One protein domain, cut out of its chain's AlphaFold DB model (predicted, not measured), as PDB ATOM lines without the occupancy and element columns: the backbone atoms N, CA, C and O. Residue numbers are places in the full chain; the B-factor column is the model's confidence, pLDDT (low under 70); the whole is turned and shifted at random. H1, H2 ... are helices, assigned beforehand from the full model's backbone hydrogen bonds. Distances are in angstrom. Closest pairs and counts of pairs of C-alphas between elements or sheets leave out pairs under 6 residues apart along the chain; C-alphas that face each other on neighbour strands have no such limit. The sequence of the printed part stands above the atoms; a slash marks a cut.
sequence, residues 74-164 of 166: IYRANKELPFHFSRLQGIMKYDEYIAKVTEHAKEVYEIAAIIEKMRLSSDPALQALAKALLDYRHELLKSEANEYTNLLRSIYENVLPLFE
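Overview. This is residues 74 to 164 of the 166 residues of an uncharacterized protein of Agitococcus lubricus (UniProt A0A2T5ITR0). A long helix, H2, and the helical hairpin of H3 and H4 meet near one end of H2 as a V, with short H5 at the hairpin's end by the start of H3. From the mouth of the V the opening stretch runs out to small H1 beyond the other end of H2, leaving an open frame whose residues 79 to 87 stand free. The printed part has 91 residues with five named helices, H1 to H5 in chain order, and no named strand; the class is all helix. The whole is loose, with a radius of gyration of the C-alphas of 17.0 A, and elongated, spanning 51 by 26 by 21 A.

Along the chain. Start at Ile 74 and go on to H1, residues 85 to 88. Find C-alpha 94 at (38.497, 19.614, -30.982); from there H2, residues 94 to 120, runs 39.1 A. H3, residues 124 to 140, covers 24.2 A, and H4, residues 148 to 158, 15.4 A. H5, residues 160 to 163, ends with C-alpha 163 at (30.750, -22.145, -43.577).

Arrangement. Look first at H3, the hub. Its residues 126 to 133 alone touch H2, by residues 115 to 120 alone; the closest C-alphas, of Arg 119 and Gln 127, are 4.8 A apart. The tilt is steep, 48 degrees, opposite ways. H3 touches H4 with residues 129 to 136 alone, closest at the C-alphas of Tyr 136 and Leu 151, 6.6 A, a shallow tilt of 25 degrees, opposite ways. H3 touches H5 with residues 124 to 125 alone; the C-alphas of Ala 125 and Leu 162 are closest, 5.2 A. H4 and H5 meet only through their link. H1 touches no helix, and H2 is apart from H4. In H2, H3 and H4 every O i to N i+4 pair is within hydrogen-bond range; H1 and H5 are too short for one.

Size, cuts and confidence. The C-alphas of Ser 86 and Glu 164, farthest apart, are 51.9 A from each other. The printed part has no cut and no long link. The model's pLDDT is under 70 at residues 76 to 91 and 140 to 147.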
ATOM      1  N   ILE A  74      35.317  -4.033 -33.217       78.38
ATOM      2  CA  ILE A  74      34.571  -3.264 -32.197       78.38
ATOM      3  C   ILE A  74      34.898  -3.683 -30.759       78.38
ATOM      4  O   ILE A  74      34.602  -2.946 -29.818       78.38
ATOM      5  N   TYR A  75      35.514  -4.851 -30.571       76.44
ATOM      6  CA  TYR A  75      35.909  -5.364 -29.265       76.44
ATOM      7  C   TYR A  75      37.397  -5.181 -28.942       76.44
ATOM      8  O   TYR A  75      37.825  -5.533 -27.845       76.44
ATOM      9  N   ARG A  76      38.205  -4.642 -29.868       68.56
ATOM     10  CA  ARG A  76      39.633  -4.358 -29.628       68.56
ATOM     11  C   ARG A  76      39.872  -3.086 -28.813       68.56
ATOM     12  O   ARG A  76      40.957  -2.919 -28.262       68.56
ATOM     13  N   ALA A  77      38.899  -2.182 -28.746       56.88
ATOM     14  CA  ALA A  77      39.061  -0.903 -28.068       56.88
ATOM     15  C   ALA A  77      38.698  -1.014 -26.580       56.88
ATOM     16  O   ALA A  77      37.526  -1.046 -26.203       56.88
ATOM     17  N   ASN A  78      39.726  -1.026 -25.727       52.19
ATOM     18  CA  ASN A  78      39.568  -0.704 -24.313       52.19
ATOM     19  C   ASN A  78      38.951   0.701 -24.188       52.19
ATOM     20  O   ASN A  78      39.433   1.664 -24.785       52.19
ATOM     21  N   LYS A  79      37.855   0.788 -23.433       51.50
ATOM     22  CA  LYS A  79      36.920   1.922 -23.362       51.50
ATOM     23  C   LYS A  79      37.376   3.091 -22.485       51.50
ATOM     24  O   LYS A  79      36.540   3.769 -21.892       51.50
ATOM     25  N   GLU A  80      38.667   3.371 -22.406       48.44
ATOM     26  CA  GLU A  80      39.133   4.521 -21.636       48.44
ATOM     27  C   GLU A  80      39.799   5.543 -22.547       48.44
ATOM     28  O   GLU A  80      40.801   5.284 -23.213       48.44
ATOM     29  N   LEU A  81      39.186   6.728 -22.588       49.59
ATOM     30  CA  LEU A  81      39.797   7.947 -23.097       49.59
ATOM     31  C   LEU A  81      41.230   8.054 -22.556       49.59
ATOM     32  O   LEU A  81      41.426   7.854 -21.355       49.59
ATOM     33  N   PRO A  82      42.221   8.498 -23.348       47.03
ATOM     34  CA  PRO A  82      43.398   9.097 -22.751       47.03
ATOM     35  C   PRO A  82      42.929  10.378 -22.052       47.03
ATOM     36  O   PRO A  82      42.792  11.435 -22.670       47.03
ATOM     37  N   PHE A  83      42.643  10.291 -20.754       45.81
ATOM     38  CA  PHE A  83      42.389  11.436 -19.888       45.81
ATOM     39  C   PHE A  83      43.681  12.245 -19.717       45.81
ATOM     40  O   PHE A  83      44.271  12.290 -18.649       45.81
ATOM     41  N   HIS A  84      44.121  12.928 -20.774       44.53
ATOM     42  CA  HIS A  84      45.144  13.969 -20.728       44.53
ATOM     43  C   HIS A  84      44.794  15.072 -21.737       44.53
ATOM     44  O   HIS A  84      45.543  15.348 -22.676       44.53
ATOM     45  N   PHE A  85      43.651  15.737 -21.527       48.91
ATOM     46  CA  PHE A  85      43.218  16.905 -22.310       48.91
ATOM     47  C   PHE A  85      44.312  17.985 -22.459       48.91
ATOM     48  O   PHE A  85      44.324  18.705 -23.452       48.91
ATOM     49  N   SER A  86      45.277  18.068 -21.534       51.44
ATOM     50  CA  SER A  86      46.351  19.069 -21.580       51.44
ATOM     51  C   SER A  86      47.436  18.820 -22.637       51.44
ATOM     52  O   SER A  86      48.138  19.762 -22.988       51.44
ATOM     53  N   ARG A  87      47.590  17.596 -23.171       52.91
ATOM     54  CA  ARG A  87      48.609  17.284 -24.203       52.91
ATOM     55  C   ARG A  87      48.051  17.194 -25.628       52.91
ATOM     56  O   ARG A  87      48.827  17.250 -26.577       52.91
ATOM     57  N   LEU A  88      46.731  17.080 -25.792       52.78
ATOM     58  CA  LEU A  88      46.084  16.886 -27.100       52.78
ATOM     59  C   LEU A  88      45.772  18.185 -27.854       52.78
ATOM     60  O   LEU A  88      45.725  18.147 -29.079       52.78
ATOM     61  N   GLN A  89      45.642  19.334 -27.173       51.94
ATOM     62  CA  GLN A  89      45.346  20.621 -27.832       51.94
ATOM     63  C   GLN A  89      46.385  21.043 -28.891       51.94
ATOM     64  O   GLN A  89      46.058  21.832 -29.771       51.94
ATOM     65  N   GLY A  90      47.616  20.513 -28.839       59.03
ATOM     66  CA  GLY A  90      48.646  20.743 -29.860       59.03
ATOM     67  C   GLY A  90      48.727  19.684 -30.970       59.03
ATOM     68  O   GLY A  90      49.464  19.889 -31.927       59.03
ATOM     69  N   ILE A  91      48.012  18.557 -30.846       68.88
ATOM     70  CA  ILE A  91      48.131  17.385 -31.740       68.88
ATOM     71  C   ILE A  91      46.875  17.203 -32.597       68.88
ATOM     72  O   ILE A  91      46.974  16.798 -33.752       68.88
ATOM     73  N   MET A  92      45.695  17.486 -32.044       71.38
ATOM     74  CA  MET A  92      44.417  17.304 -32.727       71.38
ATOM     75  C   MET A  92      43.449  18.401 -32.302       71.38
ATOM     76  O   MET A  92      43.308  18.690 -31.111       71.38
ATOM     77  N   LYS A  93      42.768  19.013 -33.272       78.31
ATOM     78  CA  LYS A  93      41.741  20.014 -32.966       78.31
ATOM     79  C   LYS A  93      40.507  19.340 -32.368       78.31
ATOM     80  O   LYS A  93      40.219  18.182 -32.653       78.31
ATOM     81  N   TYR A  94      39.748  20.093 -31.575       78.06
ATOM     82  CA  TYR A  94      38.497  19.614 -30.982       78.06
ATOM     83  C   TYR A  94      37.529  19.056 -32.039       78.06
ATOM     84  O   TYR A  94      37.054  17.934 -31.894       78.06
ATOM     85  N   ASP A  95      37.309  19.790 -33.133       83.25
ATOM     86  CA  ASP A  95      36.381  19.370 -34.189       83.25
ATOM     87  C   ASP A  95      36.844  18.084 -34.891       83.25
ATOM     88  O   ASP A  95      36.035  17.204 -35.176       83.25
ATOM     89  N   GLU A  96      38.155  17.932 -35.109       81.06
ATOM     90  CA  GLU A  96      38.750  16.718 -35.688       81.06
ATOM     91  C   GLU A  96      38.575  15.510 -34.759       81.06
ATOM     92  O   GLU A  96      38.284  14.406 -35.218       81.06
ATOM     93  N   TYR A  97      38.717  15.715 -33.447       79.94
ATOM     94  CA  TYR A  97      38.475  14.679 -32.447       79.94
ATOM     95  C   TYR A  97      37.001  14.257 -32.415       79.94
ATOM     96  O   TYR A  97      36.703  13.065 -32.487       79.94
ATOM     97  N   ILE A  98      36.073  15.217 -32.356       82.12
ATOM     98  CA  ILE A  98      34.631  14.933 -32.344       82.12
ATOM     99  C   ILE A  98      34.198  14.232 -33.632       82.12
ATOM    100  O   ILE A  98      33.419  13.277 -33.563       82.12
ATOM    101  N   ALA A  99      34.720  14.649 -34.789       85.00
ATOM    102  CA  ALA A  99      34.450  13.989 -36.061       85.00
ATOM    103  C   ALA A  99      34.873  12.513 -36.027       85.00
ATOM    104  O   ALA A  99      34.049  11.649 -36.314       85.00
ATOM    105  N   LYS A 100      36.099  12.214 -35.571       81.56
ATOM    106  CA  LYS A 100      36.607  10.835 -35.450       81.56
ATOM    107  C   LYS A 100      35.811   9.980 -34.469       81.56
ATOM    108  O   LYS A 100      35.524   8.826 -34.755       81.56
ATOM    109  N   VAL A 101      35.439  10.532 -33.313       81.69
ATOM    110  CA  VAL A 101      34.603   9.816 -32.334       81.69
ATOM    111  C   VAL A 101      33.221   9.520 -32.915       81.69
ATOM    112  O   VAL A 101      32.685   8.434 -32.711       81.69
ATOM    113  N   THR A 102      32.650  10.471 -33.654       84.81
ATOM    114  CA  THR A 102      31.342  10.306 -34.296       84.81
ATOM    115  C   THR A 102      31.393   9.264 -35.411       84.81
ATOM    116  O   THR A 102      30.486   8.443 -35.512       84.81
ATOM    117  N   GLU A 103      32.439   9.280 -36.237       85.62
ATOM    118  CA  GLU A 103      32.691   8.281 -37.282       85.62
ATOM    119  C   GLU A 103      32.851   6.884 -36.677       85.62
ATOM    120  O   GLU A 103      32.094   5.983 -37.023       85.62
ATOM    121  N   HIS A 104      33.699   6.748 -35.656       82.94
ATOM    122  CA  HIS A 104      33.866   5.492 -34.930       82.94
ATOM    123  C   HIS A 104      32.546   4.967 -34.345       82.94
ATOM    124  O   HIS A 104      32.236   3.780 -34.434       82.94
ATOM    125  N   ALA A 105      31.732   5.848 -33.752       84.12
ATOM    126  CA  ALA A 105      30.434   5.456 -33.219       84.12
ATOM    127  C   ALA A 105      29.498   4.929 -34.319       84.12
ATOM    128  O   ALA A 105      28.783   3.954 -34.081       84.12
ATOM    129  N   LYS A 106      29.506   5.535 -35.515       87.94
ATOM    130  CA  LYS A 106      28.722   5.053 -36.663       87.94
ATOM    131  C   LYS A 106      29.171   3.663 -37.103       87.94
ATOM    132  O   LYS A 106      28.322   2.784 -37.197       87.94
ATOM    133  N   GLU A 107      30.474   3.441 -37.259       86.00
ATOM    134  CA  GLU A 107      31.037   2.134 -37.635       86.00
ATOM    135  C   GLU A 107      30.642   1.038 -36.629       86.00
ATOM    136  O   GLU A 107      30.229  -0.059 -37.006       86.00
ATOM    137  N   VAL A 108      30.687   1.345 -35.325       86.06
ATOM    138  CA  VAL A 108      30.234   0.417 -34.275       86.06
ATOM    139  C   VAL A 108      28.749   0.077 -34.430       86.06
ATOM    140  O   VAL A 108      28.367  -1.083 -34.263       86.06
ATOM    141  N   TYR A 109      27.905   1.063 -34.745       87.81
ATOM    142  CA  TYR A 109      26.476   0.836 -34.982       87.81
ATOM    143  C   TYR A 109      26.213   0.001 -36.239       87.81
ATOM    144  O   TYR A 109      25.347  -0.872 -36.206       87.81
ATOM    145  N   GLU A 110      26.952   0.233 -37.321       90.62
ATOM    146  CA  GLU A 110      26.847  -0.539 -38.564       90.62
ATOM    147  C   GLU A 110      27.220  -2.009 -38.334       90.62
ATOM    148  O   GLU A 110      26.455  -2.908 -38.687       90.62
ATOM    149  N   ILE A 111      28.325  -2.266 -37.628       91.38
ATOM    150  CA  ILE A 111      28.739  -3.625 -37.257       91.38
ATOM    151  C   ILE A 111      27.702  -4.285 -36.341       91.38
ATOM    152  O   ILE A 111      27.340  -5.443 -36.548       91.38
ATOM    153  N   ALA A 112      27.172  -3.561 -35.351       90.31
ATOM    154  CA  ALA A 112      26.117  -4.082 -34.484       90.31
ATOM    155  C   ALA A 112      24.845  -4.443 -35.272       90.31
ATOM    156  O   ALA A 112      24.213  -5.460 -34.982       90.31
ATOM    157  N   ALA A 113      24.487  -3.651 -36.288       93.94
ATOM    158  CA  ALA A 113      23.361  -3.949 -37.165       93.94
ATOM    159  C   ALA A 113      23.605  -5.219 -37.996       93.94
ATOM    160  O   ALA A 113      22.691  -6.030 -38.134       93.94
ATOM    161  N   ILE A 114      24.825  -5.437 -38.499       96.19
ATOM    162  CA  ILE A 114      25.201  -6.678 -39.196       96.19
ATOM    163  C   ILE A 114      25.090  -7.885 -38.258       96.19
ATOM    164  O   ILE A 114      24.457  -8.879 -38.615       96.19
ATOM    165  N   ILE A 115      25.616  -7.789 -37.034       94.12
ATOM    166  CA  ILE A 115      25.510  -8.863 -36.031       94.12
ATOM    167  C   ILE A 115      24.037  -9.193 -35.740       94.12
ATOM    168  O   ILE A 115      23.673 -10.365 -35.627       94.12
ATOM    169  N   GLU A 116      23.167  -8.185 -35.666       95.12
ATOM    170  CA  GLU A 116      21.733  -8.396 -35.466       95.12
ATOM    171  C   GLU A 116      21.066  -9.074 -36.673       95.12
ATOM    172  O   GLU A 116      20.282 -10.008 -36.492       95.12
ATOM    173  N   LYS A 117      21.418  -8.684 -37.909       96.81
ATOM    174  CA  LYS A 117      20.962  -9.382 -39.127       96.81
ATOM    175  C   LYS A 117      21.377 -10.855 -39.106       96.81
ATOM    176  O   LYS A 117      20.565 -11.721 -39.413       96.81
ATOM    177  N   MET A 118      22.613 -11.149 -38.701       96.56
ATOM    178  CA  MET A 118      23.121 -12.519 -38.574       96.56
ATOM    179  C   MET A 118      22.355 -13.319 -37.516       96.56
ATOM    180  O   MET A 118      21.976 -14.460 -37.765       96.56
ATOM    181  N   ARG A 119      22.065 -12.709 -36.360       95.88
ATOM    182  CA  ARG A 119      21.283 -13.325 -35.277       95.88
ATOM    183  C   ARG A 119      19.864 -13.695 -35.718       95.88
ATOM    184  O   ARG A 119      19.316 -14.686 -35.244       95.88
ATOM    185  N   LEU A 120      19.269 -12.885 -36.592       95.62
ATOM    186  CA  LEU A 120      17.924 -13.080 -37.138       95.62
ATOM    187  C   LEU A 120      17.899 -13.911 -38.430       95.62
ATOM    188  O   LEU A 120      16.817 -14.213 -38.932       95.62
ATOM    189  N   SER A 121      19.063 -14.278 -38.971       94.19
ATOM    190  CA  SER A 121      19.172 -15.097 -40.178       94.19
ATOM    191  C   SER A 121      18.602 -16.498 -39.953       94.19
ATOM    192  O   SER A 121      18.629 -17.012 -38.837       94.19
ATOM    193  N   SER A 122      18.120 -17.143 -41.016       93.62
ATOM    194  CA  SER A 122      17.801 -18.577 -41.006       93.62
ATOM    195  C   SER A 122      19.041 -19.466 -41.123       93.62
ATOM    196  O   SER A 122      18.929 -20.681 -40.992       93.62
ATOM    197  N   ASP A 123      20.202 -18.876 -41.405       94.31
ATOM    198  CA  ASP A 123      21.461 -19.588 -41.574       94.31
ATOM    199  C   ASP A 123      22.106 -19.931 -40.212       94.31
ATOM    200  O   ASP A 123      22.466 -19.015 -39.459       94.31
ATOM    201  N   PRO A 124      22.294 -21.224 -39.886       93.94
ATOM    202  CA  PRO A 124      22.857 -21.635 -38.600       93.94
ATOM    203  C   PRO A 124      24.301 -21.169 -38.373       93.94
ATOM    204  O   PRO A 124      24.673 -20.886 -37.233       93.94
ATOM    205  N   ALA A 125      25.113 -21.066 -39.427       94.31
ATOM    206  CA  ALA A 125      26.502 -20.629 -39.331       94.31
ATOM    207  C   ALA A 125      26.574 -19.133 -38.985       94.31
ATOM    208  O   ALA A 125      27.323 -18.730 -38.088       94.31
ATOM    209  N   LEU A 126      25.723 -18.310 -39.612       95.56
ATOM    210  CA  LEU A 126      25.589 -16.892 -39.257       95.56
ATOM    211  C   LEU A 126      25.065 -16.702 -37.829       95.56
ATOM    212  O   LEU A 126      25.597 -15.867 -37.093       95.56
ATOM    213  N   GLN A 127      24.066 -17.486 -37.411       96.12
ATOM    214  CA  GLN A 127      23.553 -17.441 -36.039       96.12
ATOM    215  C   GLN A 127      24.628 -17.825 -35.013       96.12
ATOM    216  O   GLN A 127      24.755 -17.163 -33.980       96.12
ATOM    217  N   ALA A 128      25.425 -18.860 -35.295       94.31
ATOM    218  CA  ALA A 128      26.527 -19.286 -34.439       94.31
ATOM    219  C   ALA A 128      27.604 -18.198 -34.309       94.31
ATOM    220  O   ALA A 128      28.057 -17.915 -33.199       94.31
ATOM    221  N   LEU A 129      27.956 -17.530 -35.415       94.88
ATOM    222  CA  LEU A 129      28.902 -16.414 -35.397       94.88
ATOM    223  C   LEU A 129      28.366 -15.225 -34.591       94.88
ATOM    224  O   LEU A 129      29.073 -14.698 -33.732       94.88
ATOM    225  N   ALA A 130      27.103 -14.841 -34.795       94.19
ATOM    226  CA  ALA A 130      26.467 -13.783 -34.012       94.19
ATOM    227  C   ALA A 130      26.454 -14.115 -32.513       94.19
ATOM    228  O   ALA A 130      26.778 -13.263 -31.683       94.19
ATOM    229  N   LYS A 131      26.134 -15.367 -32.160       92.81
ATOM    230  CA  LYS A 131      26.151 -15.848 -30.777       92.81
ATOM    231  C   LYS A 131      27.546 -15.741 -30.159       92.81
ATOM    232  O   LYS A 131      27.665 -15.174 -29.080       92.81
ATOM    233  N   ALA A 132      28.589 -16.213 -30.844       91.38
ATOM    234  CA  ALA A 132      29.965 -16.142 -30.343       91.38
ATOM    235  C   ALA A 132      30.410 -14.695 -30.058       91.38
ATOM    236  O   ALA A 132      30.994 -14.416 -29.011       91.38
ATOM    237  N   LEU A 133      30.081 -13.759 -30.955       90.81
ATOM    238  CA  LEU A 133      30.393 -12.335 -30.785       90.81
ATOM    239  C   LEU A 133      29.637 -11.716 -29.593       90.81
ATOM    240  O   LEU A 133      30.207 -10.929 -28.835       90.81
ATOM    241  N   LEU A 134      28.359 -12.061 -29.415       87.44
ATOM    242  CA  LEU A 134      27.520 -11.543 -28.330       87.44
ATOM    243  C   LEU A 134      27.886 -12.126 -26.959       87.44
ATOM    244  O   LEU A 134      27.907 -11.379 -25.977       87.44
ATOM    245  N   ASP A 135      28.196 -13.422 -26.893       85.44
ATOM    246  CA  ASP A 135      28.651 -14.089 -25.669       85.44
ATOM    247  C   ASP A 135      29.959 -13.460 -25.184       85.44
ATOM    248  O   ASP A 135      30.061 -13.044 -24.030       85.44
ATOM    249  N   TYR A 136      30.911 -13.257 -26.096       82.94
ATOM    250  CA  TYR A 136      32.171 -12.593 -25.780       82.94
ATOM    251  C   TYR A 136      31.982 -11.161 -25.272       82.94
ATOM    252  O   TYR A 136      32.610 -10.753 -24.297       82.94
ATOM    253  N   ARG A 137      31.067 -10.384 -25.867       75.62
ATOM    254  CA  ARG A 137      30.714  -9.057 -25.337       75.62
ATOM    255  C   ARG A 137      30.214  -9.143 -23.893       75.62
ATOM    256  O   ARG A 137      30.491  -8.245 -23.099       75.62
ATOM    257  N   HIS A 138      29.445 -10.175 -23.559       72.00
ATOM    258  CA  HIS A 138      28.925 -10.372 -22.209       72.00
ATOM    259  C   HIS A 138      30.019 -10.781 -21.211       72.00
ATOM    260  O   HIS A 138      29.959 -10.368 -20.052       72.00
ATOM    261  N   GLU A 139      31.015 -11.550 -21.652       71.69
ATOM    262  CA  GLU A 139      32.196 -11.941 -20.870       71.69
ATOM    263  C   GLU A 139      33.159 -10.766 -20.652       71.69
ATOM    264  O   GLU A 139      33.539 -10.500 -19.513       71.69
ATOM    265  N   LEU A 140      33.424  -9.965 -21.691       68.00
ATOM    266  CA  LEU A 140      34.213  -8.730 -21.608       68.00
ATOM    267  C   LEU A 140      33.676  -7.742 -20.570       68.00
ATOM    268  O   LEU A 140      34.444  -7.067 -19.894       68.00
ATOM    269  N   LEU A 141      32.351  -7.635 -20.422       56.62
ATOM    270  CA  LEU A 141      31.744  -6.779 -19.396       56.62
ATOM    271  C   LEU A 141      32.043  -7.251 -17.961       56.62
ATOM    272  O   LEU A 141      31.770  -6.510 -17.018       56.62
ATOM    273  N   LYS A 142      32.560  -8.472 -17.788       56.22
ATOM    274  CA  LYS A 142      32.836  -9.111 -16.495       56.22
ATOM    275  C   LYS A 142      34.334  -9.285 -16.197       56.22
ATOM    276  O   LYS A 142      34.646  -9.719 -15.092       56.22
ATOM    277  N   SER A 143      35.238  -8.976 -17.132       55.41
ATOM    278  CA  SER A 143      36.668  -9.336 -17.078       55.41
ATOM    279  C   SER A 143      37.589  -8.129 -17.324       55.41
ATOM    280  O   SER A 143      37.260  -7.258 -18.126       55.41
ATOM    281  N   GLU A 144      38.742  -8.057 -16.639       54.34
ATOM    282  CA  GLU A 144      39.665  -6.901 -16.686       54.34
ATOM    283  C   GLU A 144      40.840  -7.014 -17.685       54.34
ATOM    284  O   GLU A 144      41.495  -6.000 -17.920       54.34
ATOM    285  N   ALA A 145      41.135  -8.159 -18.329       51.91
ATOM    286  CA  ALA A 145      42.163  -8.189 -19.392       51.91
ATOM    287  C   ALA A 145      42.221  -9.466 -20.266       51.91
ATOM    288  O   ALA A 145      42.225 -10.584 -19.764       51.91
ATOM    289  N   ASN A 146      42.486  -9.239 -21.565       56.44
ATOM    290  CA  ASN A 146      43.077 -10.139 -22.575       56.44
ATOM    291  C   ASN A 146      42.294 -11.382 -23.046       56.44
ATOM    292  O   ASN A 146      42.807 -12.501 -23.050       56.44
ATOM    293  N   GLU A 147      41.101 -11.171 -23.605       65.12
ATOM    294  CA  GLU A 147      40.258 -12.266 -24.115       65.12
ATOM    295  C   GLU A 147      40.068 -12.269 -25.651       65.12
ATOM    296  O   GLU A 147      39.511 -13.212 -26.210       65.12
ATOM    297  N   TYR A 148      40.604 -11.281 -26.380       72.69
ATOM    298  CA  TYR A 148      40.368 -11.132 -27.829       72.69
ATOM    299  C   TYR A 148      40.890 -12.313 -28.664       72.69
ATOM    300  O   TYR A 148      40.235 -12.781 -29.594       72.69
ATOM    301  N   THR A 149      42.066 -12.840 -28.322       76.12
ATOM    302  CA  THR A 149      42.627 -14.016 -29.005       76.12
ATOM    303  C   THR A 149      41.796 -15.275 -28.736       76.12
ATOM    304  O   THR A 149      41.747 -16.167 -29.582       76.12
ATOM    305  N   ASN A 150      41.105 -15.351 -27.591       79.56
ATOM    306  CA  ASN A 150      40.210 -16.466 -27.273       79.56
ATOM    307  C   ASN A 150      38.930 -16.396 -28.101       79.56
ATOM    308  O   ASN A 150      38.509 -17.431 -28.611       79.56
ATOM    309  N   LEU A 151      38.371 -15.195 -28.300       83.94
ATOM    310  CA  LEU A 151      37.269 -14.983 -29.241       83.94
ATOM    311  C   LEU A 151      37.645 -15.486 -30.634       83.94
ATOM    312  O   LEU A 151      36.937 -16.320 -31.190       83.94
ATOM    313  N   LEU A 152      38.762 -14.995 -31.183       85.94
ATOM    314  CA  LEU A 152      39.183 -15.387 -32.526       85.94
ATOM    315  C   LEU A 152      39.349 -16.901 -32.617       85.94
ATOM    316  O   LEU A 152      38.736 -17.525 -33.473       85.94
ATOM    317  N   ARG A 153      40.104 -17.506 -31.699       85.81
ATOM    318  CA  ARG A 153      40.304 -18.957 -31.673       85.81
ATOM    319  C   ARG A 153      38.982 -19.727 -31.604       85.81
ATOM    320  O   ARG A 153      38.790 -20.641 -32.392       85.81
ATOM    321  N   SER A 154      38.058 -19.314 -30.735       88.06
ATOM    322  CA  SER A 154      36.729 -19.927 -30.627       88.06
ATOM    323  C   SER A 154      35.953 -19.853 -31.945       88.06
ATOM    324  O   SER A 154      35.359 -20.848 -32.360       88.06
ATOM    325  N   ILE A 155      36.003 -18.707 -32.635       91.19
ATOM    326  CA  ILE A 155      35.382 -18.539 -33.952       91.19
ATOM    327  C   ILE A 155      36.038 -19.473 -34.977       91.19
ATOM    328  O   ILE A 155      35.328 -20.215 -35.652       91.19
ATOM    329  N   TYR A 156      37.369 -19.471 -35.087       89.19
ATOM    330  CA  TYR A 156      38.093 -20.287 -36.068       89.19
ATOM    331  C   TYR A 156      37.896 -21.793 -35.845       89.19
ATOM    332  O   TYR A 156      37.765 -22.531 -36.815       89.19
ATOM    333  N   GLU A 157      37.846 -22.250 -34.594       89.56
ATOM    334  CA  GLU A 157      37.721 -23.674 -34.266       89.56
ATOM    335  C   GLU A 157      36.274 -24.183 -34.341       89.56
ATOM    336  O   GLU A 157      36.050 -25.312 -34.769       89.56
ATOM    337  N   ASN A 158      35.285 -23.375 -33.933       90.56
ATOM    338  CA  ASN A 158      33.916 -23.865 -33.713       90.56
ATOM    339  C   ASN A 158      32.867 -23.277 -34.662       90.56
ATOM    340  O   ASN A 158      31.791 -23.853 -34.807       90.56
ATOM    341  N   VAL A 159      33.136 -22.119 -35.266       91.19
ATOM    342  CA  VAL A 159      32.152 -21.393 -36.082       91.19
ATOM    343  C   VAL A 159      32.535 -21.413 -37.553       91.19
ATOM    344  O   VAL A 159      31.698 -21.716 -38.395       91.19
ATOM    345  N   LEU A 160      33.792 -21.113 -37.873       90.94
ATOM    346  CA  LEU A 160      34.265 -21.026 -39.248       90.94
ATOM    347  C   LEU A 160      34.036 -22.323 -40.065       90.94
ATOM    348  O   LEU A 160      33.564 -22.203 -41.195       90.94
ATOM    349  N   PRO A 161      34.223 -23.545 -39.517       92.88
ATOM    350  CA  PRO A 161      33.937 -24.787 -40.249       92.88
ATOM    351  C   PRO A 161      32.468 -24.954 -40.680       92.88
ATOM    352  O   PRO A 161      32.166 -25.694 -41.617       92.88
ATOM    353  N   LEU A 162      31.530 -24.247 -40.035       91.00
ATOM    354  CA  LEU A 162      30.112 -24.269 -40.417       91.00
ATOM    355  C   LEU A 162      29.864 -23.604 -41.780       91.00
ATOM    356  O   LEU A 162      28.825 -23.838 -42.388       91.00
ATOM    357  N   PHE A 163      30.810 -22.792 -42.264       89.31
ATOM    358  CA  PHE A 163      30.750 -22.145 -43.577       89.31
ATOM    359  C   PHE A 163      31.418 -22.965 -44.691       89.31
ATOM    360  O   PHE A 163      31.243 -22.626 -45.856       89.31
ATOM    361  N   GLU A 164      32.166 -24.028 -44.367       81.25
ATOM    362  CA  GLU A 164      32.735 -24.952 -45.371       81.25
ATOM    363  C   GLU A 164      31.713 -25.990 -45.854       81.25
ATOM    364  O   GLU A 164      31.879 -26.602 -46.905       81.25
TER     365      GLU A 164